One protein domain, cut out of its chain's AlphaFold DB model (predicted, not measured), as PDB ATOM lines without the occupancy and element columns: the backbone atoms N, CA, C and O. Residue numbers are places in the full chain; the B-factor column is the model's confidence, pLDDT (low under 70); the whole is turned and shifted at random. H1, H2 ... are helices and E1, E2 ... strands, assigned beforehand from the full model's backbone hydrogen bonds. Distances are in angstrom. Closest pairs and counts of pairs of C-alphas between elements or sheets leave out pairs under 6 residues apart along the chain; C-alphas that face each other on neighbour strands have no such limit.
ATOM      1  N   LEU A 139     -14.020 -22.114   9.531       90.19
ATOM      2  CA  LEU A 139     -12.658 -22.230   9.038       90.19
ATOM      3  C   LEU A 139     -12.647 -23.136   7.805       90.19
ATOM      4  O   LEU A 139     -12.891 -24.341   7.911       90.19
ATOM      5  N   ARG A 140     -12.383 -22.562   6.629       89.44
ATOM      6  CA  ARG A 140     -12.176 -23.325   5.395       89.44
ATOM      7  C   ARG A 140     -10.708 -23.684   5.278       89.44
ATOM      8  O   ARG A 140      -9.849 -22.810   5.327       89.44
ATOM      9  N   VAL A 141     -10.435 -24.966   5.112       89.75
ATOM     10  CA  VAL A 141      -9.081 -25.504   5.101       89.75
ATOM     11  C   VAL A 141      -8.759 -26.049   3.722       89.75
ATOM     12  O   VAL A 141      -9.469 -26.909   3.198       89.75
ATOM     13  N   SER A 142      -7.668 -25.564   3.147       89.38
ATOM     14  CA  SER A 142      -7.072 -26.081   1.920       89.38
ATOM     15  C   SER A 142      -5.635 -26.535   2.169       89.38
ATOM     16  O   SER A 142      -5.010 -26.170   3.166       89.38
ATOM     17  N   PHE A 143      -5.107 -27.341   1.251       87.19
ATOM     18  CA  PHE A 143      -3.704 -27.742   1.238       87.19
ATOM     19  C   PHE A 143      -2.991 -27.052   0.079       87.19
ATOM     20  O   PHE A 143      -3.560 -26.931  -1.006       87.19
ATOM     21  N   GLY A 144      -1.763 -26.592   0.301       86.50
ATOM     22  CA  GLY A 144      -0.973 -25.897  -0.714       86.50
ATOM     23  C   GLY A 144       0.513 -25.854  -0.375       86.50
ATOM     24  O   GLY A 144       0.944 -26.402   0.631       86.50
ATOM     25  N   GLU A 145       1.309 -25.191  -1.211       82.38
ATOM     26  CA  GLU A 145       2.768 -25.111  -1.022       82.38
ATOM     27  C   GLU A 145       3.185 -24.167   0.113       82.38
ATOM     28  O   GLU A 145       4.273 -24.294   0.667       82.38
ATOM     29  N   ARG A 146       2.339 -23.185   0.448       84.44
ATOM     30  CA  ARG A 146       2.635 -22.158   1.452       84.44
ATOM     31  C   ARG A 146       1.554 -22.118   2.512       84.44
ATOM     32  O   ARG A 146       0.366 -22.099   2.188       84.44
ATOM     33  N   MET A 147       1.976 -22.045   3.772       88.44
ATOM     34  CA  MET A 147       1.055 -21.871   4.884       88.44
ATOM     35  C   MET A 147       0.469 -20.457   4.882       88.44
ATOM     36  O   MET A 147       1.190 -19.464   4.774       88.44
ATOM     37  N   HIS A 148      -0.847 -20.373   5.044       89.50
ATOM     38  CA  HIS A 148      -1.554 -19.122   5.285       89.50
ATOM     39  C   HIS A 148      -2.410 -19.281   6.535       89.50
ATOM     40  O   HIS A 148      -3.315 -20.112   6.539       89.50
ATOM     41  N   LEU A 149      -2.114 -18.505   7.582       88.06
ATOM     42  CA  LEU A 149      -2.865 -18.509   8.836       88.06
ATOM     43  C   LEU A 149      -3.803 -17.292   8.890       88.06
ATOM     44  O   LEU A 149      -3.320 -16.167   8.723       88.06
ATOM     45  N   PRO A 150      -5.102 -17.481   9.170       85.12
ATOM     46  CA  PRO A 150      -6.030 -16.369   9.344       85.12
ATOM     47  C   PRO A 150      -5.729 -15.569  10.618       85.12
ATOM     48  O   PRO A 150      -5.251 -16.102  11.625       85.12
ATOM     49  N   ALA A 151      -6.041 -14.275  10.601       81.12
ATOM     50  CA  ALA A 151      -5.904 -13.405  11.759       81.12
ATOM     51  C   ALA A 151      -7.106 -13.552  12.704       81.12
ATOM     52  O   ALA A 151      -8.228 -13.822  12.289       81.12
ATOM     53  N   MET A 152      -6.913 -13.278  13.998       69.88
ATOM     54  CA  MET A 152      -7.995 -13.411  14.991       69.88
ATOM     55  C   MET A 152      -9.223 -12.536  14.704       69.88
ATOM     56  O   MET A 152     -10.348 -12.929  15.007       69.88
ATOM     57  N   LYS A 153      -9.020 -11.369  14.083       73.62
ATOM     58  CA  LYS A 153     -10.108 -10.483  13.644       73.62
ATOM     59  C   LYS A 153     -11.017 -11.129  12.590       73.62
ATOM     60  O   LYS A 153     -12.173 -10.737  12.487       73.62
ATOM     61  N   ASP A 154     -10.521 -12.129  11.861       68.69
ATOM     62  CA  ASP A 154     -11.265 -12.818  10.803       68.69
ATOM     63  C   ASP A 154     -12.325 -13.773  11.389       68.69
ATOM     64  O   ASP A 154     -13.302 -14.115  10.725       68.69
ATOM     65  N   PHE A 155     -12.191 -14.142  12.670       67.62
ATOM     66  CA  PHE A 155     -13.129 -15.014  13.386       67.62
ATOM     67  C   PHE A 155     -14.216 -14.252  14.163       67.62
ATOM     68  O   PHE A 155     -15.290 -14.796  14.423       67.62
ATOM     69  N   ALA A 156     -13.987 -12.975  14.482       60.62
ATOM     70  CA  ALA A 156     -14.812 -12.191  15.408       60.62
ATOM     71  C   ALA A 156     -16.232 -11.838  14.901       60.62
ATOM     72  O   ALA A 156     -17.002 -11.219  15.631       60.62
ATOM     73  N   ALA A 157     -16.611 -12.225  13.675       58.28
ATOM     74  CA  ALA A 157     -17.837 -11.756  13.014       58.28
ATOM     75  C   ALA A 157     -18.752 -12.867  12.451       58.28
ATOM     76  O   ALA A 157     -19.363 -12.668  11.401       58.28
ATOM     77  N   ARG A 158     -18.841 -14.049  13.095       64.31
ATOM     78  CA  ARG A 158     -19.571 -15.234  12.555       64.31
ATOM     79  C   ARG A 158     -19.150 -15.573  11.103       64.31
ATOM     80  O   ARG A 158     -19.924 -16.099  10.307       64.31
ATOM     81  N   GLY A 159     -17.934 -15.161  10.737       77.31
ATOM     82  CA  GLY A 159     -17.450 -15.065   9.365       77.31
ATOM     83  C   GLY A 159     -16.854 -16.364   8.844       77.31
ATOM     84  O   GLY A 159     -16.923 -17.414   9.481       77.31
ATOM     85  N   THR A 160     -16.260 -16.284   7.658       82.56
ATOM     86  CA  THR A 160     -15.438 -17.355   7.102       82.56
ATOM     87  C   THR A 160     -13.982 -16.912   7.115       82.56
ATOM     88  O   THR A 160     -13.677 -15.825   6.631       82.56
ATOM     89  N   ALA A 161     -13.108 -17.759   7.643       88.06
ATOM     90  CA  ALA A 161     -11.666 -17.601   7.590       88.06
ATOM     91  C   ALA A 161     -11.069 -18.703   6.713       88.06
ATOM     92  O   ALA A 161     -11.540 -19.843   6.739       88.06
ATOM     93  N   ASP A 162     -10.031 -18.362   5.957       89.12
ATOM     94  CA  ASP A 162      -9.316 -19.305   5.104       89.12
ATOM     95  C   ASP A 162      -7.982 -19.675   5.744       89.12
ATOM     96  O   ASP A 162      -7.191 -18.814   6.123       89.12
ATOM     97  N   LEU A 163      -7.748 -20.976   5.864       90.56
ATOM     98  CA  LEU A 163      -6.506 -21.567   6.328       90.56
ATOM     99  C   LEU A 163      -5.929 -22.415   5.198       90.56
ATOM    100  O   LEU A 163      -6.598 -23.312   4.684       90.56
ATOM    101  N   THR A 164      -4.665 -22.182   4.856       91.25
ATOM    102  CA  THR A 164      -3.917 -23.068   3.959       91.25
ATOM    103  C   THR A 164      -2.822 -23.767   4.741       91.25
ATOM    104  O   THR A 164      -2.007 -23.119   5.396       91.25
ATOM    105  N   ILE A 165      -2.809 -25.094   4.667       88.31
ATOM    106  CA  ILE A 165      -1.823 -25.956   5.309       88.31
ATOM    107  C   ILE A 165      -0.784 -26.379   4.268       88.31
ATOM    108  O   ILE A 165      -1.140 -26.903   3.212       88.31
ATOM    109  N   ALA A 166       0.495 -26.196   4.595       84.75
ATOM    110  CA  ALA A 166       1.594 -26.784   3.837       84.75
ATOM    111  C   ALA A 166       1.912 -28.195   4.349       84.75
ATOM    112  O   ALA A 166       2.005 -28.401   5.558       84.75
ATOM    113  N   GLN A 167       2.060 -29.161   3.434       74.88
ATOM    114  CA  GLN A 167       2.335 -30.564   3.786       74.88
ATOM    115  C   GLN A 167       3.683 -30.730   4.507       74.88
ATOM    116  O   GLN A 167       3.761 -31.488   5.469       74.88
ATOM    117  N   ASP A 168       4.687 -29.941   4.115       77.00
ATOM    118  CA  ASP A 168       6.045 -29.965   4.676       77.00
ATOM    119  C   ASP A 168       6.335 -28.744   5.565       77.00
ATOM    120  O   ASP A 168       7.452 -28.220   5.603       77.00
ATOM    121  N   ALA A 169       5.310 -28.239   6.261       75.50
ATOM    122  CA  ALA A 169       5.460 -27.082   7.136       75.50
ATOM    123  C   ALA A 169       6.518 -27.347   8.232       75.50
ATOM    124  O   ALA A 169       6.445 -28.367   8.927       75.50
ATOM    125  N   PRO A 170       7.483 -26.433   8.456       78.38
ATOM    126  CA  PRO A 170       8.471 -26.596   9.513       78.38
ATOM    127  C   PRO A 170       7.801 -26.597  10.902       78.38
ATOM    128  O   PRO A 170       6.748 -25.981  11.082       78.38
ATOM    129  N   PRO A 171       8.426 -27.187  11.941       79.50
ATOM    130  CA  PRO A 171       7.810 -27.348  13.265       79.50
ATOM    131  C   PRO A 171       7.239 -26.061  13.883       79.50
ATOM    132  O   PRO A 171       6.204 -26.081  14.545       79.50
ATOM    133  N   LYS A 172       7.886 -24.915  13.638       81.50
ATOM    134  CA  LYS A 172       7.415 -23.604  14.109       81.50
ATOM    135  C   LYS A 172       6.077 -23.201  13.478       81.50
ATOM    136  O   LYS A 172       5.234 -22.618  14.156       81.50
ATOM    137  N   GLU A 173       5.891 -23.491  12.196       83.25
ATOM    138  CA  GLU A 173       4.644 -23.224  11.479       83.25
ATOM    139  C   GLU A 173       3.537 -24.175  11.931       83.25
ATOM    140  O   GLU A 173       2.417 -23.732  12.162       83.25
ATOM    141  N   VAL A 174       3.867 -25.445  12.185       82.56
ATOM    142  CA  VAL A 174       2.927 -26.409  12.783       82.56
ATOM    143  C   VAL A 174       2.452 -25.940  14.163       82.56
ATOM    144  O   VAL A 174       1.257 -25.972  14.440       82.56
ATOM    145  N   ALA A 175       3.346 -25.423  15.010       84.88
ATOM    146  CA  ALA A 175       2.959 -24.867  16.310       84.88
ATOM    147  C   ALA A 175       2.036 -23.638  16.175       84.88
ATOM    148  O   ALA A 175       1.054 -23.502  16.908       84.88
ATOM    149  N   ALA A 176       2.318 -22.748  15.217       87.88
ATOM    150  CA  ALA A 176       1.477 -21.583  14.938       87.88
ATOM    151  C   ALA A 176       0.097 -21.974  14.373       87.88
ATOM    152  O   ALA A 176      -0.913 -21.340  14.708       87.88
ATOM    153  N   LEU A 177       0.050 -23.032  13.561       89.00
ATOM    154  CA  LEU A 177      -1.172 -23.660  13.074       89.00
ATOM    155  C   LEU A 177      -2.007 -24.201  14.239       89.00
ATOM    156  O   LEU A 177      -3.155 -23.784  14.372       89.00
ATOM    157  N   SER A 178      -1.444 -25.047  15.109       88.44
ATOM    158  CA  SER A 178      -2.162 -25.603  16.268       88.44
ATOM    159  C   SER A 178      -2.745 -24.501  17.150       88.44
ATOM    160  O   SER A 178      -3.939 -24.498  17.431       88.44
ATOM    161  N   ALA A 179      -1.952 -23.475  17.469       89.12
ATOM    162  CA  ALA A 179      -2.429 -22.341  18.256       89.12
ATOM    163  C   ALA A 179      -3.569 -21.567  17.557       89.12
ATOM    164  O   ALA A 179      -4.440 -20.995  18.212       89.12
ATOM    165  N   THR A 180      -3.570 -21.509  16.222       90.44
ATOM    166  CA  THR A 180      -4.664 -20.902  15.446       90.44
ATOM    167  C   THR A 180      -5.923 -21.759  15.486       90.44
ATOM    168  O   THR A 180      -7.007 -21.218  15.706       90.44
ATOM    169  N   LEU A 181      -5.782 -23.076  15.325       91.69
ATOM    170  CA  LEU A 181      -6.888 -24.025  15.415       91.69
ATOM    171  C   LEU A 181      -7.527 -23.986  16.807       91.69
ATOM    172  O   LEU A 181      -8.734 -23.804  16.897       91.69
ATOM    173  N   GLU A 182      -6.738 -24.047  17.881       88.44
ATOM    174  CA  GLU A 182      -7.220 -23.944  19.268       88.44
ATOM    175  C   GLU A 182      -8.026 -22.665  19.524       88.44
ATOM    176  O   GLU A 182      -9.096 -22.696  20.133       88.44
ATOM    177  N   ARG A 183      -7.547 -21.513  19.036       87.94
ATOM    178  CA  ARG A 183      -8.286 -20.251  19.182       87.94
ATOM    179  C   ARG A 183      -9.579 -20.246  18.373       87.94
ATOM    180  O   ARG A 183     -10.588 -19.740  18.859       87.94
ATOM    181  N   ALA A 184      -9.558 -20.787  17.156       88.75
ATOM    182  CA  ALA A 184     -10.746 -20.883  16.318       88.75
ATOM    183  C   ALA A 184     -11.804 -21.791  16.969       88.75
ATOM    184  O   ALA A 184     -12.970 -21.408  17.080       88.75
ATOM    185  N   THR A 185     -11.401 -22.962  17.463       86.25
ATOM    186  CA  THR A 185     -12.302 -23.927  18.106       86.25
ATOM    187  C   THR A 185     -12.845 -23.402  19.433       86.25
ATOM    188  O   THR A 185     -14.034 -23.568  19.701       86.25
ATOM    189  N   ALA A 186     -12.047 -22.659  20.211       86.00
ATOM    190  CA  ALA A 186     -12.507 -21.966  21.418       86.00
ATOM    191  C   ALA A 186     -13.585 -20.899  21.137       86.00
ATOM    192  O   ALA A 186     -14.441 -20.649  21.982       86.00
ATOM    193  N   GLN A 187     -13.589 -20.299  19.942       84.62
ATOM    194  CA  GLN A 187     -14.656 -19.398  19.478       84.62
ATOM    195  C   GLN A 187     -15.842 -20.141  18.844       84.62
ATOM    196  O   GLN A 187     -16.750 -19.529  18.281       84.62
ATOM    197  N   GLY A 188     -15.838 -21.471  18.917       85.38
ATOM    198  CA  GLY A 188     -16.870 -22.316  18.353       85.38
ATOM    199  C   GLY A 188     -16.802 -22.427  16.834       85.38
ATOM    200  O   GLY A 188     -17.835 -22.725  16.237       85.38
ATOM    201  N   ALA A 189     -15.646 -22.212  16.200       88.19
ATOM    202  CA  ALA A 189     -15.533 -22.378  14.757       88.19
ATOM    203  C   ALA A 189     -15.833 -23.822  14.317       88.19
ATOM    204  O   ALA A 189     -15.387 -24.787  14.941       88.19
ATOM    205  N   ARG A 190     -16.571 -23.968  13.216       89.94
ATOM    206  CA  ARG A 190     -16.680 -25.218  12.455       89.94
ATOM    207  C   ARG A 190     -15.533 -25.297  11.460       89.94
ATOM    208  O   ARG A 190     -15.099 -24.272  10.939       89.94
ATOM    209  N   VAL A 191     -15.071 -26.503  11.155       91.12
ATOM    210  CA  VAL A 191     -13.999 -26.730  10.181       91.12
ATOM    211  C   VAL A 191     -14.552 -27.431   8.952       91.12
ATOM    212  O   VAL A 191     -15.176 -28.482   9.063       91.12
ATOM    213  N   SER A 192     -14.298 -26.876   7.770       89.88
ATOM    214  CA  SER A 192     -14.559 -27.556   6.503       89.88
ATOM    215  C   SER A 192     -13.275 -27.668   5.700       89.88
ATOM    216  O   SER A 192     -12.630 -26.665   5.413       89.88
ATOM    217  N   VAL A 193     -12.908 -28.887   5.324       88.31
ATOM    218  CA  VAL A 193     -11.727 -29.152   4.500       88.31
ATOM    219  C   VAL A 193     -12.165 -29.253   3.041       88.31
ATOM    220  O   VAL A 193     -13.231 -29.793   2.739       88.31
ATOM    221  N   ALA A 194     -11.362 -28.733   2.116       76.31
ATOM    222  CA  ALA A 194     -11.565 -28.961   0.692       76.31
ATOM    223  C   ALA A 194     -11.430 -30.468   0.383       76.31
ATOM    224  O   ALA A 194     -10.376 -31.065   0.588       76.31
ATOM    225  N   GLY A 195     -12.513 -31.093  -0.093       68.44
ATOM    226  CA  GLY A 195     -12.598 -32.545  -0.306       68.44
ATOM    227  C   GLY A 195     -13.243 -33.305   0.861       68.44
ATOM    228  O   GLY A 195     -13.435 -32.788   1.956       68.44
ATOM    229  N   SER A 196     -13.668 -34.546   0.639       65.62
ATOM    230  CA  SER A 196     -14.501 -35.295   1.596       65.62
ATOM    231  C   SER A 196     -13.689 -36.003   2.691       65.62
ATOM    232  O   SER A 196     -13.745 -37.222   2.823       65.62
ATOM    233  N   TYR A 197     -12.955 -35.237   3.504       80.00
ATOM    234  CA  TYR A 197     -12.091 -35.753   4.576       80.00
ATOM    235  C   TYR A 197     -12.655 -35.462   5.970       80.00
ATOM    236  O   TYR A 197     -12.040 -34.777   6.782       80.00
ATOM    237  N   LYS A 198     -13.833 -36.014   6.272       85.81
ATOM    238  CA  LYS A 198     -14.502 -35.790   7.563       85.81
ATOM    239  C   LYS A 198     -13.649 -36.137   8.805       85.81
ATOM    240  O   LYS A 198     -13.718 -35.393   9.779       85.81
ATOM    241  N   PRO A 199     -12.800 -37.187   8.801       90.88
ATOM    242  CA  PRO A 199     -11.895 -37.445   9.923       90.88
ATOM    243  C   PRO A 199     -10.888 -36.315  10.170       90.88
ATOM    244  O   PRO A 199     -10.618 -35.967  11.313       90.88
ATOM    245  N   LEU A 200     -10.369 -35.714   9.099       92.06
ATOM    246  CA  LEU A 200      -9.457 -34.581   9.193       92.06
ATOM    247  C   LEU A 200     -10.186 -33.316   9.666       92.06
ATOM    248  O   LEU A 200      -9.655 -32.592  10.497       92.06
ATOM    249  N   GLU A 201     -11.410 -33.066   9.188       92.69
ATOM    250  CA  GLU A 201     -12.237 -31.966   9.710       92.69
ATOM    251  C   GLU A 201     -12.446 -32.092  11.223       92.69
ATOM    252  O   GLU A 201     -12.342 -31.097  11.935       92.69
ATOM    253  N   ALA A 202     -12.689 -33.307  11.726       94.19
ATOM    254  CA  ALA A 202     -12.810 -33.554  13.159       94.19
ATOM    255  C   ALA A 202     -11.498 -33.313  13.907       94.19
ATOM    256  O   ALA A 202     -11.502 -32.628  14.924       94.19
ATOM    257  N   LEU A 203     -10.373 -33.818  13.396       94.50
ATOM    258  CA  LEU A 203      -9.058 -33.607  14.005       94.50
ATOM    259  C   LEU A 203      -8.727 -32.111  14.140       94.50
ATOM    260  O   LEU A 203      -8.410 -31.633  15.227       94.50
ATOM    261  N   LEU A 204      -8.890 -31.359  13.051       94.12
ATOM    262  CA  LEU A 204      -8.679 -29.911  13.028       94.12
ATOM    263  C   LEU A 204      -9.707 -29.176  13.904       94.12
ATOM    264  O   LEU A 204      -9.362 -28.225  14.601       94.12
ATOM    265  N   GLY A 205     -10.961 -29.638  13.914       93.31
ATOM    266  CA  GLY A 205     -12.032 -29.127  14.772       93.31
ATOM    267  C   GLY A 205     -11.813 -29.402  16.262       93.31
ATOM    268  O   GLY A 205     -12.401 -28.715  17.095       93.31
ATOM    269  N   ALA A 206     -10.950 -30.356  16.611       94.25
ATOM    270  CA  ALA A 206     -10.461 -30.578  17.970       94.25
ATOM    271  C   ALA A 206      -9.266 -29.674  18.332       94.25
ATOM    272  O   ALA A 206      -8.819 -29.689  19.475       94.25
ATOM    273  N   GLY A 207      -8.762 -28.864  17.394       92.94
ATOM    274  CA  GLY A 207      -7.591 -28.010  17.597       92.94
ATOM    275  C   GLY A 207      -6.256 -28.680  17.255       92.94
ATOM    276  O   GLY A 207      -5.207 -28.084  17.479       92.94
ATOM    277  N   LEU A 208      -6.271 -29.909  16.730       90.75
ATOM    278  CA  LEU A 208      -5.069 -30.720  16.523       90.75
ATOM    279  C   LEU A 208      -4.506 -30.553  15.100       90.75
ATOM    280  O   LEU A 208      -5.272 -30.321  14.165       90.75
ATOM    281  N   PRO A 209      -3.178 -30.681  14.903       87.19
ATOM    282  CA  PRO A 209      -2.558 -30.566  13.585       87.19
ATOM    283  C   PRO A 209      -2.990 -31.710  12.649       87.19
ATOM    284  O   PRO A 209      -3.380 -32.779  13.115       87.19
ATOM    285  N   PRO A 210      -2.881 -31.529  11.320       85.06
ATOM    286  CA  PRO A 210      -3.369 -32.484  10.319       85.06
ATOM    287  C   PRO A 210      -2.610 -33.815  10.299       85.06
ATOM    288  O   PRO A 210      -3.156 -34.798   9.816       85.06
ATOM    289  N   HIS A 211      -1.364 -33.851  10.784       81.25
ATOM    290  CA  HIS A 211      -0.518 -35.043  10.832       81.25
ATOM    291  C   HIS A 211       0.478 -34.975  12.006       81.25
ATOM    292  O   HIS A 211       0.881 -33.873  12.387       81.25
ATOM    293  N   PRO A 212       0.937 -36.134  12.522       83.00
ATOM    294  CA  PRO A 212       0.415 -37.480  12.253       83.00
ATOM    295  C   PRO A 212      -0.882 -37.764  13.037       83.00
ATOM    296  O   PRO A 212      -1.054 -37.279  14.152       83.00
ATOM    297  N   PHE A 213      -1.781 -38.579  12.473       88.06
ATOM    298  CA  PHE A 213      -2.962 -39.105  13.173       88.06
ATOM    299  C   PHE A 213      -3.398 -40.458  12.596       88.06
ATOM    300  O   PHE A 213      -3.045 -40.795  11.464       88.06
ATOM    301  N   VAL A 214      -4.201 -41.211  13.351       88.38
ATOM    302  CA  VAL A 214      -4.804 -42.479  12.909       88.38
ATOM    303  C   VAL A 214      -6.306 -42.319  12.742       88.38
ATOM    304  O   VAL A 214      -6.989 -41.807  13.624       88.38
ATOM    305  N   TYR A 215      -6.843 -42.830  11.639       91.44
ATOM    306  CA  TYR A 215      -8.281 -42.986  11.455       91.44
ATOM    307  C   TYR A 215      -8.665 -44.464  11.543       91.44
ATOM    308  O   TYR A 215      -8.231 -45.262  10.716       91.44
ATOM    309  N   LEU A 216      -9.489 -44.831  12.530       88.56
ATOM    310  CA  LEU A 216      -9.914 -46.224  12.756       88.56
ATOM    311  C   LEU A 216     -11.272 -46.561  12.118       88.56
ATOM    312  O   LEU A 216     -11.770 -47.674  12.278       88.56
ATOM    313  N   GLY A 217     -11.905 -45.625  11.408       89.44
ATOM    314  CA  GLY A 217     -13.214 -45.870  10.808       89.44
ATOM    315  C   GLY A 217     -14.336 -45.915  11.841       89.44
ATOM    316  O   GLY A 217     -14.483 -45.009  12.661       89.44
ATOM    317  N   ALA A 218     -15.146 -46.968  11.767       90.31
ATOM    318  CA  ALA A 218     -16.237 -47.255  12.690       90.31
ATOM    319  C   ALA A 218     -15.992 -48.623  13.344       90.31
ATOM    320  O   ALA A 218     -16.610 -49.612  12.939       90.31
ATOM    321  N   PRO A 219     -15.029 -48.718  14.281       86.75
ATOM    322  CA  PRO A 219     -14.760 -49.978  14.959       86.75
ATOM    323  C   PRO A 219     -16.027 -50.458  15.675       86.75
ATOM    324  O   PRO A 219     -16.803 -49.650  16.169       86.75
ATOM    325  N   GLN A 220     -16.241 -51.773  15.746       85.19
ATOM    326  CA  GLN A 220     -17.349 -52.331  16.535       85.19
ATOM    327  C   GLN A 220     -17.019 -52.368  18.032       85.19
ATOM    328  O   GLN A 220     -17.904 -52.244  18.875       85.19
ATOM    329  N   ARG A 221     -15.736 -52.551  18.362       81.06
ATOM    330  CA  ARG A 221     -15.184 -52.559  19.720       81.06
ATOM    331  C   ARG A 221     -13.776 -51.985  19.690       81.06
ATOM    332  O   ARG A 221     -13.068 -52.154  18.697       81.06
ATOM    333  N   LEU A 222     -13.368 -51.351  20.782       81.31
ATOM    334  CA  LEU A 222     -12.020 -50.822  20.947       81.31
ATOM    335  C   LEU A 222     -11.554 -51.082  22.381       81.31
ATOM    336  O   LEU A 222     -12.237 -50.697  23.324       81.31
ATOM    337  N   SER A 223     -10.423 -51.770  22.530       78.50
ATOM    338  CA  SER A 223      -9.835 -52.136  23.830       78.50
ATOM    339  C   SER A 223      -8.533 -51.390  24.147       78.50
ATOM    340  O   SER A 223      -8.074 -51.424  25.283       78.50
ATOM    341  N   ALA A 224      -7.942 -50.717  23.157       81.50
ATOM    342  CA  ALA A 224      -6.744 -49.898  23.296       81.50
ATOM    343  C   ALA A 224      -6.715 -48.815  22.211       81.50
ATOM    344  O   ALA A 224      -7.349 -48.959  21.162       81.50
ATOM    345  N   VAL A 225      -5.956 -47.747  22.451       81.81
ATOM    346  CA  VAL A 225      -5.807 -46.608  21.537       81.81
ATOM    347  C   VAL A 225      -4.318 -46.284  21.318       81.81
ATOM    348  O   VAL A 225      -3.562 -46.295  22.287       81.81
ATOM    349  N   PRO A 226      -3.869 -46.000  20.077       82.81
ATOM    350  CA  PRO A 226      -2.501 -45.548  19.792       82.81
ATOM    351  C   PRO A 226      -2.124 -44.269  20.548       82.81
ATOM    352  O   PRO A 226      -2.994 -43.441  20.790       82.81
ATOM    353  N   GLU A 227      -0.837 -44.053  20.839       84.00
ATOM    354  CA  GLU A 227      -0.351 -42.843  21.538       84.00
ATOM    355  C   GLU A 227      -0.555 -41.550  20.729       84.00
ATOM    356  O   GLU A 227      -0.739 -40.474  21.293       84.00
ATOM    357  N   MET A 228      -0.572 -41.649  19.400       85.50
ATOM    358  CA  MET A 228      -0.847 -40.520  18.509       85.50
ATOM    359  C   MET A 228      -2.333 -40.129  18.493       85.50
ATOM    360  O   MET A 228      -3.180 -40.921  18.921       85.50
ATOM    361  N   PRO A 229      -2.678 -38.925  17.993       92.38
ATOM    362  CA  PRO A 229      -4.067 -38.524  17.832       92.38
ATOM    363  C   PRO A 229      -4.845 -39.544  17.005       92.38
ATOM    364  O   PRO A 229      -4.365 -39.999  15.962       92.38
ATOM    365  N   ILE A 230      -6.048 -39.891  17.452       93.50
ATOM    366  CA  ILE A 230      -6.910 -40.828  16.734       93.50
ATOM    367  C   ILE A 230      -8.296 -40.254  16.482       93.50
ATOM    368  O   ILE A 230      -8.825 -39.490  17.287       93.50
ATOM    369  N   VAL A 231      -8.892 -40.675  15.370       95.44
ATOM    370  CA  VAL A 231     -10.254 -40.329  14.970       95.44
ATOM    371  C   VAL A 231     -11.025 -41.604  14.653       95.44
ATOM    372  O   VAL A 231     -10.531 -42.472  13.929       95.44
ATOM    373  N   PHE A 232     -12.237 -41.743  15.179       94.69
ATOM    374  CA  PHE A 232     -13.088 -42.916  14.955       94.69
ATOM    375  C   PHE A 232     -14.548 -42.605  15.269       94.69
ATOM    376  O   PHE A 232     -14.837 -41.635  15.960       94.69
ATOM    377  N   ARG A 233     -15.489 -43.413  14.776       94.94
ATOM    378  CA  ARG A 233     -16.867 -43.373  15.280       94.94
ATOM    379  C   ARG A 233     -16.966 -44.170  16.568       94.94
ATOM    380  O   ARG A 233     -16.545 -45.323  16.584       94.94
ATOM    381  N   MET A 234     -17.535 -43.563  17.603       95.25
ATOM    382  CA  MET A 234     -17.663 -44.174  18.922       95.25
ATOM    383  C   MET A 234     -18.426 -45.513  18.834       95.25
ATOM    384  O   MET A 234     -19.579 -45.505  18.390       95.25
ATOM    385  N   PRO A 235     -17.811 -46.653  19.206       93.62
ATOM    386  CA  PRO A 235     -18.480 -47.954  19.229       93.62
ATOM    387  C   PRO A 235     -19.484 -48.062  20.386       93.62
ATOM    388  O   PRO A 235     -19.422 -47.304  21.348       93.62
ATOM    389  N   GLU A 236     -20.357 -49.068  20.334       90.06
ATOM    390  CA  GLU A 236     -21.341 -49.348  21.395       90.06
ATOM    391  C   GLU A 236     -20.714 -49.811  22.719       90.06
ATOM    392  O   GLU A 236     -21.285 -49.596  23.784       90.06
ATOM    393  N   ALA A 237     -19.557 -50.475  22.667       84.06
ATOM    394  CA  ALA A 237     -18.954 -51.137  23.823       84.06
ATOM    395  C   ALA A 237     -17.480 -50.742  23.994       84.06
ATOM    396  O   ALA A 237     -16.580 -51.552  23.748       84.06
ATOM    397  N   MET A 238     -17.240 -49.491  24.402       88.88
ATOM    398  CA  MET A 238     -15.915 -48.985  24.779       88.88
ATOM    399  C   MET A 238     -15.852 -48.669  26.281       88.88
ATOM    400  O   MET A 238     -16.613 -47.825  26.749       88.88
ATOM    401  N   PRO A 239     -14.942 -49.312  27.029       90.50
ATOM    402  CA  PRO A 239     -14.631 -48.921  28.402       90.50
ATOM    403  C   PRO A 239     -14.055 -47.487  28.468       90.50
ATOM    404  O   PRO A 239     -13.108 -47.191  27.726       90.50
ATOM    405  N   PRO A 240     -14.579 -46.585  29.325       92.12
ATOM    406  CA  PRO A 240     -14.081 -45.208  29.443       92.12
ATOM    407  C   PRO A 240     -12.633 -45.134  29.955       92.12
ATOM    408  O   PRO A 240     -11.919 -44.174  29.664       92.12
ATOM    409  N   GLU A 241     -12.151 -46.165  30.649       91.38
ATOM    410  CA  GLU A 241     -10.792 -46.245  31.195       91.38
ATOM    411  C   GLU A 241      -9.725 -46.147  30.094       91.38
ATOM    412  O   GLU A 241      -8.650 -45.594  30.315       91.38
ATOM    413  N   ILE A 242     -10.040 -46.601  28.876       89.06
ATOM    414  CA  ILE A 242      -9.144 -46.540  27.709       89.06
ATOM    415  C   ILE A 242      -8.871 -45.091  27.269       89.06
ATOM    416  O   ILE A 242      -7.855 -44.813  26.634       89.06
ATOM    417  N   LEU A 243      -9.776 -44.164  27.592       90.94
ATOM    418  CA  LEU A 243      -9.654 -42.741  27.270       90.94
ATOM    419  C   LEU A 243      -9.069 -41.916  28.425       90.94
ATOM    420  O   LEU A 243      -8.825 -40.720  28.267       90.94
ATOM    421  N   THR A 244      -8.868 -42.527  29.593       87.00
ATOM    422  CA  THR A 244      -8.414 -41.818  30.791       87.00
ATOM    423  C   THR A 244      -7.015 -41.237  30.584       87.00
ATOM    424  O   THR A 244      -6.139 -41.876  30.010       87.00
ATOM    425  N   GLY A 245      -6.807 -40.001  31.048       86.31
ATOM    426  CA  GLY A 245      -5.531 -39.291  30.907       86.31
ATOM    427  C   GLY A 245      -5.312 -38.628  29.544       86.31
ATOM    428  O   GLY A 245      -4.283 -37.983  29.350       86.31
ATOM    429  N   ARG A 246      -6.271 -38.734  28.615       89.50
ATOM    430  CA  ARG A 246      -6.213 -38.093  27.297       89.50
ATOM    431  C   ARG A 246      -7.334 -37.080  27.140       89.50
ATOM    432  O   ARG A 246      -8.430 -37.252  27.670       89.50
ATOM    433  N   GLU A 247      -7.069 -36.025  26.378       94.19
ATOM    434  CA  GLU A 247      -8.137 -35.132  25.944       94.19
ATOM    435  C   GLU A 247      -9.021 -35.851  24.917       94.19
ATOM    436  O   GLU A 247      -8.525 -36.501  23.989       94.19
ATOM    437  N   VAL A 248     -10.337 -35.734  25.091       95.56
ATOM    438  CA  VAL A 248     -11.332 -36.358  24.219       95.56
ATOM    439  C   VAL A 248     -12.282 -35.292  23.705       95.56
ATOM    440  O   VAL A 248     -12.751 -34.431  24.454       95.56
ATOM    441  N   TRP A 249     -12.608 -35.389  22.424       96.69
ATOM    442  CA  TRP A 249     -13.631 -34.582  21.794       96.69
ATOM    443  C   TRP A 249     -14.638 -35.454  21.058       96.69
ATOM    444  O   TRP A 249     -14.294 -36.496  20.503       96.69
ATOM    445  N   ILE A 250     -15.875 -34.980  21.000       96.12
ATOM    446  CA  ILE A 250     -16.973 -35.610  20.266       96.12
ATOM    447  C   ILE A 250     -17.618 -34.606  19.317       96.12
ATOM    448  O   ILE A 250     -17.679 -33.406  19.607       96.12
ATOM    449  N   GLU A 251     -18.069 -35.100  18.170       93.94
ATOM    450  CA  GLU A 251     -18.716 -34.308  17.129       93.94
ATOM    451  C   GLU A 251     -19.934 -33.579  17.696       93.94
ATOM    452  O   GLU A 251     -20.822 -34.178  18.311       93.94
ATOM    453  N   ASP A 252     -19.961 -32.265  17.504       89.94
ATOM    454  CA  ASP A 252     -21.096 -31.423  17.837       89.94
ATOM    455  C   ASP A 252     -22.158 -31.516  16.738       89.94
ATOM    456  O   ASP A 252     -22.038 -30.937  15.656       89.94
ATOM    457  N   THR A 253     -23.205 -32.281  17.038       83.69
ATOM    458  CA  THR A 253     -24.347 -32.532  16.158       83.69
ATOM    459  C   THR A 253     -25.561 -31.666  16.498       83.69
ATOM    460  O   THR A 253     -26.616 -31.866  15.899       83.69
ATOM    461  N   ALA A 254     -25.443 -30.725  17.448       72.88
ATOM    462  CA  ALA A 254     -26.580 -29.957  17.960       72.88
ATOM    463  C   ALA A 254     -27.198 -29.024  16.909       72.88
ATOM    464  O   ALA A 254     -28.396 -28.756  16.948       72.88
ATOM    465  N   GLU A 255     -26.398 -28.561  15.944       67.44
ATOM    466  CA  GLU A 255     -26.885 -27.756  14.826       67.44
ATOM    467  C   GLU A 255     -26.463 -28.338  13.477       67.44
ATOM    468  O   GLU A 255     -25.307 -28.732  13.275       67.44
ATOM    469  N   LEU A 256     -27.416 -28.350  12.544       61.75
ATOM    470  CA  LEU A 256     -27.218 -28.721  11.147       61.75
ATOM    471  C   LEU A 256     -26.605 -27.540  10.389       61.75
ATOM    472  O   LEU A 256     -27.292 -26.809   9.692       61.75
ATOM    473  N   ASP A 257     -25.308 -27.334  10.559       67.50
ATOM    474  CA  ASP A 257     -24.505 -26.447   9.717       67.50
ATOM    475  C   ASP A 257     -23.324 -27.257   9.162       67.50
ATOM    476  O   ASP A 257     -22.911 -28.263   9.748       67.50
ATOM    477  N   LEU A 258     -22.815 -26.873   7.995       72.38
ATOM    478  CA  LEU A 258     -21.776 -27.624   7.303       72.38
ATOM    479  C   LEU A 258     -20.380 -27.302   7.844       72.38
ATOM    480  O   LEU A 258     -20.070 -26.185   8.252       72.38
ATOM    481  N   GLY A 259     -19.526 -28.323   7.822       81.31
ATOM    482  CA  GLY A 259     -18.276 -28.361   8.571       81.31
ATOM    483  C   GLY A 259     -18.445 -29.074   9.913       81.31
ATOM    484  O   GLY A 259     -19.544 -29.190  10.462       81.31
ATOM    485  N   THR A 260     -17.337 -29.576  10.436       89.19
ATOM    486  CA  THR A 260     -17.288 -30.346  11.676       89.19
ATOM    487  C   THR A 260     -16.876 -29.429  12.822       89.19
ATOM    488  O   THR A 260     -15.838 -28.770  12.757       89.19
ATOM    489  N   ALA A 261     -17.696 -29.366  13.868       90.94
ATOM    490  CA  ALA A 261     -17.293 -28.825  15.160       90.94
ATOM    491  C   ALA A 261     -17.099 -29.985  16.130       90.94
ATOM    492  O   ALA A 261     -17.834 -30.973  16.091       90.94
ATOM    493  N   MET A 262     -16.123 -29.838  17.016       93.81
ATOM    494  CA  MET A 262     -15.863 -30.789  18.081       93.81
ATOM    495  C   MET A 262     -16.039 -30.082  19.418       93.81
ATOM    496  O   MET A 262     -15.641 -28.929  19.577       93.81
ATOM    497  N   ARG A 263     -16.617 -30.777  20.393       93.44
ATOM    498  CA  ARG A 263     -16.668 -30.311  21.783       93.44
ATOM    499  C   ARG A 263     -15.831 -31.229  22.652       93.44
ATOM    500  O   ARG A 263     -15.862 -32.444  22.455       93.44
ATOM    501  N   ARG A 264     -15.112 -30.658  23.616       94.12
ATOM    502  CA  ARG A 264     -14.433 -31.451  24.646       94.12
ATOM    503  C   ARG A 264     -15.462 -32.255  25.439       94.12
ATOM    504  O   ARG A 264     -16.571 -31.781  25.679       94.12
ATOM    505  N   SER A 265     -15.079 -33.459  25.835       95.44
ATOM    506  CA  SER A 265     -15.902 -34.374  26.618       95.44
ATOM    507  C   SER A 265     -15.058 -35.068  27.676       95.44
ATOM    508  O   SER A 265     -13.853 -35.244  27.499       95.44
ATOM    509  N   THR A 266     -15.697 -35.505  28.759       95.50
ATOM    510  CA  THR A 266     -15.092 -36.514  29.635       95.50
ATOM    511  C   THR A 266     -15.104 -37.878  28.932       95.50
ATOM    512  O   THR A 266     -15.905 -38.065  28.001       95.50
ATOM    513  N   PRO A 267     -14.263 -38.837  29.361       94.62
ATOM    514  CA  PRO A 267     -14.340 -40.224  28.909       94.62
ATOM    515  C   PRO A 267     -15.757 -40.808  28.957       94.62
ATOM    516  O   PRO A 267     -16.218 -41.372  27.968       94.62
ATOM    517  N   GLU A 268     -16.487 -40.601  30.055       94.94
ATOM    518  CA  GLU A 268     -17.844 -41.125  30.264       94.94
ATOM    519  C   GLU A 268     -18.841 -40.495  29.287       94.94
ATOM    520  O   GLU A 268     -19.650 -41.189  28.670       94.94
ATOM    521  N   GLY A 269     -18.759 -39.174  29.098       94.75
ATOM    522  CA  GLY A 269     -19.591 -38.472  28.124       94.75
ATOM    523  C   GLY A 269     -19.288 -38.892  26.685       94.75
ATOM    524  O   GLY A 269     -20.192 -38.936  25.852       94.75
ATOM    525  N   ALA A 270     -18.032 -39.243  26.394       94.50
ATOM    526  CA  ALA A 270     -17.622 -39.660  25.065       94.50
ATOM    527  C   ALA A 270     -18.156 -41.055  24.732       94.50
ATOM    528  O   ALA A 270     -18.767 -41.221  23.679       94.50
ATOM    529  N   VAL A 271     -17.998 -42.033  25.634       94.69
ATOM    530  CA  VAL A 271     -18.504 -43.401  25.410       94.69
ATOM    531  C   VAL A 271     -20.033 -43.459  25.338       94.69
ATOM    532  O   VAL A 271     -20.580 -44.320  24.656       94.69
ATOM    533  N   ALA A 272     -20.734 -42.504  25.957       94.38
ATOM    534  CA  ALA A 272     -22.181 -42.355  25.814       94.38
ATOM    535  C   ALA A 272     -22.611 -41.832  24.424       94.38
ATOM    536  O   ALA A 272     -23.758 -42.022  24.020       94.38
ATOM    537  N   ALA A 273     -21.713 -41.191  23.668       93.75
ATOM    538  CA  ALA A 273     -21.997 -40.593  22.362       93.75
ATOM    539  C   ALA A 273     -21.814 -41.591  21.200       93.75
ATOM    540  O   ALA A 273     -21.135 -41.303  20.208       93.75
ATOM    541  N   VAL A 274     -22.417 -42.776  21.318       94.12
ATOM    542  CA  VAL A 274     -22.316 -43.874  20.342       94.12
ATOM    543  C   VAL A 274     -22.646 -43.408  18.916       94.12
ATOM    544  O   VAL A 274     -23.585 -42.649  18.680       94.12
ATOM    545  N   GLY A 275     -21.851 -43.856  17.940       91.81
ATOM    546  CA  GLY A 275     -22.023 -43.567  16.512       91.81
ATOM    547  C   GLY A 275     -21.533 -42.184  16.059       91.81
ATOM    548  O   GLY A 275     -21.346 -41.968  14.852       91.81
ATOM    549  N   THR A 276     -21.270 -41.264  16.993       93.31
ATOM    550  CA  THR A 276     -20.695 -39.945  16.689       93.31
ATOM    551  C   THR A 276     -19.202 -40.049  16.396       93.31
ATOM    552  O   THR A 276     -18.533 -40.988  16.832       93.31
ATOM    553  N   LEU A 277     -18.669 -39.114  15.609       95.12
ATOM    554  CA  LEU A 277     -17.230 -39.037  15.385       95.12
ATOM    555  C   LEU A 277     -16.545 -38.523  16.661       95.12
ATOM    556  O   LEU A 277     -16.966 -37.525  17.242       95.12
ATOM    557  N   ALA A 278     -15.491 -39.203  17.086       96.50
ATOM    558  CA  ALA A 278     -14.697 -38.882  18.256       96.50
ATOM    559  C   ALA A 278     -13.243 -38.644  17.850       96.50
ATOM    560  O   ALA A 278     -12.724 -39.291  16.936       96.50
ATOM    561  N   VAL A 279     -12.597 -37.716  18.550       97.12
ATOM    562  CA  VAL A 279     -11.163 -37.449  18.463       97.12
ATOM    563  C   VAL A 279     -10.573 -37.677  19.843       97.12
ATOM    564  O   VAL A 279     -11.104 -37.177  20.832       97.12
ATOM    565  N   VAL A 280      -9.474 -38.415  19.916       95.50
ATOM    566  CA  VAL A 280      -8.695 -38.573  21.144       95.50
ATOM    567  C   VAL A 280      -7.315 -38.002  20.871       95.50
ATOM    568  O   VAL A 280      -6.637 -38.420  19.929       95.50
ATOM    569  N   GLY A 281      -6.936 -37.000  21.658       92.75
ATOM    570  CA  GLY A 281      -5.679 -36.262  21.530       92.75
ATOM    571  C   GLY A 281      -4.494 -37.132  21.913       92.75
ATOM    572  O   GLY A 281      -4.706 -38.211  22.456       92.75
TER     573      GLY A 281
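AT A GLANCE: This is residues 139 to 281 of the 335 residues of an uncharacterized protein of Catenulispora sp. 13_1_20CM_3_70_7 (UniProt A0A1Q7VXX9). Two small sheets stand on two sides of a short helix, H2, which is the part nearest the middle; the long helix H1 covers the same face of the parallel sheet as H2, and H4 packs on the far face of the antiparallel sheet, with H3 next to it. Long loops fill out the rest: 66 of the 143 printed residues are in named elements, under half, of the mixed class. Along the printed part the order is E1 E2 H1 E3 H2 E4 H3 E5 E6 H4 E7, with sheets E2 E1 E3, parallel, and E4 E7 E5 E6, antiparallel. The whole is compact, with a radius of gyration of the C-alphas of 14.9 A and spans of 41 by 32 by 26 A.

IN THESE COORDINATES: E1, residues 139 to 144, begins at C-alpha 139 (-12.658, -22.230, 9.038) and is 15.7 A long. E2, residues 160 to 166, is 19.7 A long, and H1, residues 171 to 186, 22.5 A. E3 is residues 190 to 193, H2 residues 198 to 205, E4 residues 230 to 233, H3 residues 240 to 243, E5 residues 248 to 251, E6 residues 262 to 265 and H4 residues 267 to 271. E7, residues 277 to 280, ends at C-alpha 280 (-8.695, -38.573, 21.144).

HOW THE PARTS SIT: In the first sheet N 140 and O 161 of E1 and E2 are 2.8 A apart, and N 139 and O 190 of E1 and E3 2.8 A. H1 and H2 are on the same face, two layers, helices over one face of a sheet; their heights over the sheet are 10.0 A and 5.8 A. They only just touch, with 3 pairs of C-alphas within 8 A, the closest those of Thr 185 and Gly 205, 6.2 A, about perpendicular at 88 degrees. H2 is also on the second sheet, at a height of 8.2 A; H4 is on its opposite face, at 8.5 A. There N 230 and O 280 of E4 and E7 are 2.9 A apart, N 249 and O 279 of E5 and E7 2.8 A, and N 250 and O 263 of the hairpin E5 and E6 2.9 A. H3 touches H4, the closest C-alphas being those of Pro 240 and Pro 267, 5.0 A. Three split strand-helix-strand units, two strands running the same way with another between them, have right-handed crossovers: E2, H1, E3; E4, H3, E5; and E6, H4, E7. Every O i to N i+4 pair is within hydrogen-bond range in H1, H2 and H4; H3 is too short for one.

THE WHOLE: The C-alphas farthest apart, those of Lys 153 and Ser 223, are 42.9 A apart. The printed part has no cut; the links E1 to E2 and H2 to E4 are long. The mean pLDDT of the printed part is 86.6, and it is under 70 at residues 152, 154 to 158, 195 to 196 and 255 to 257.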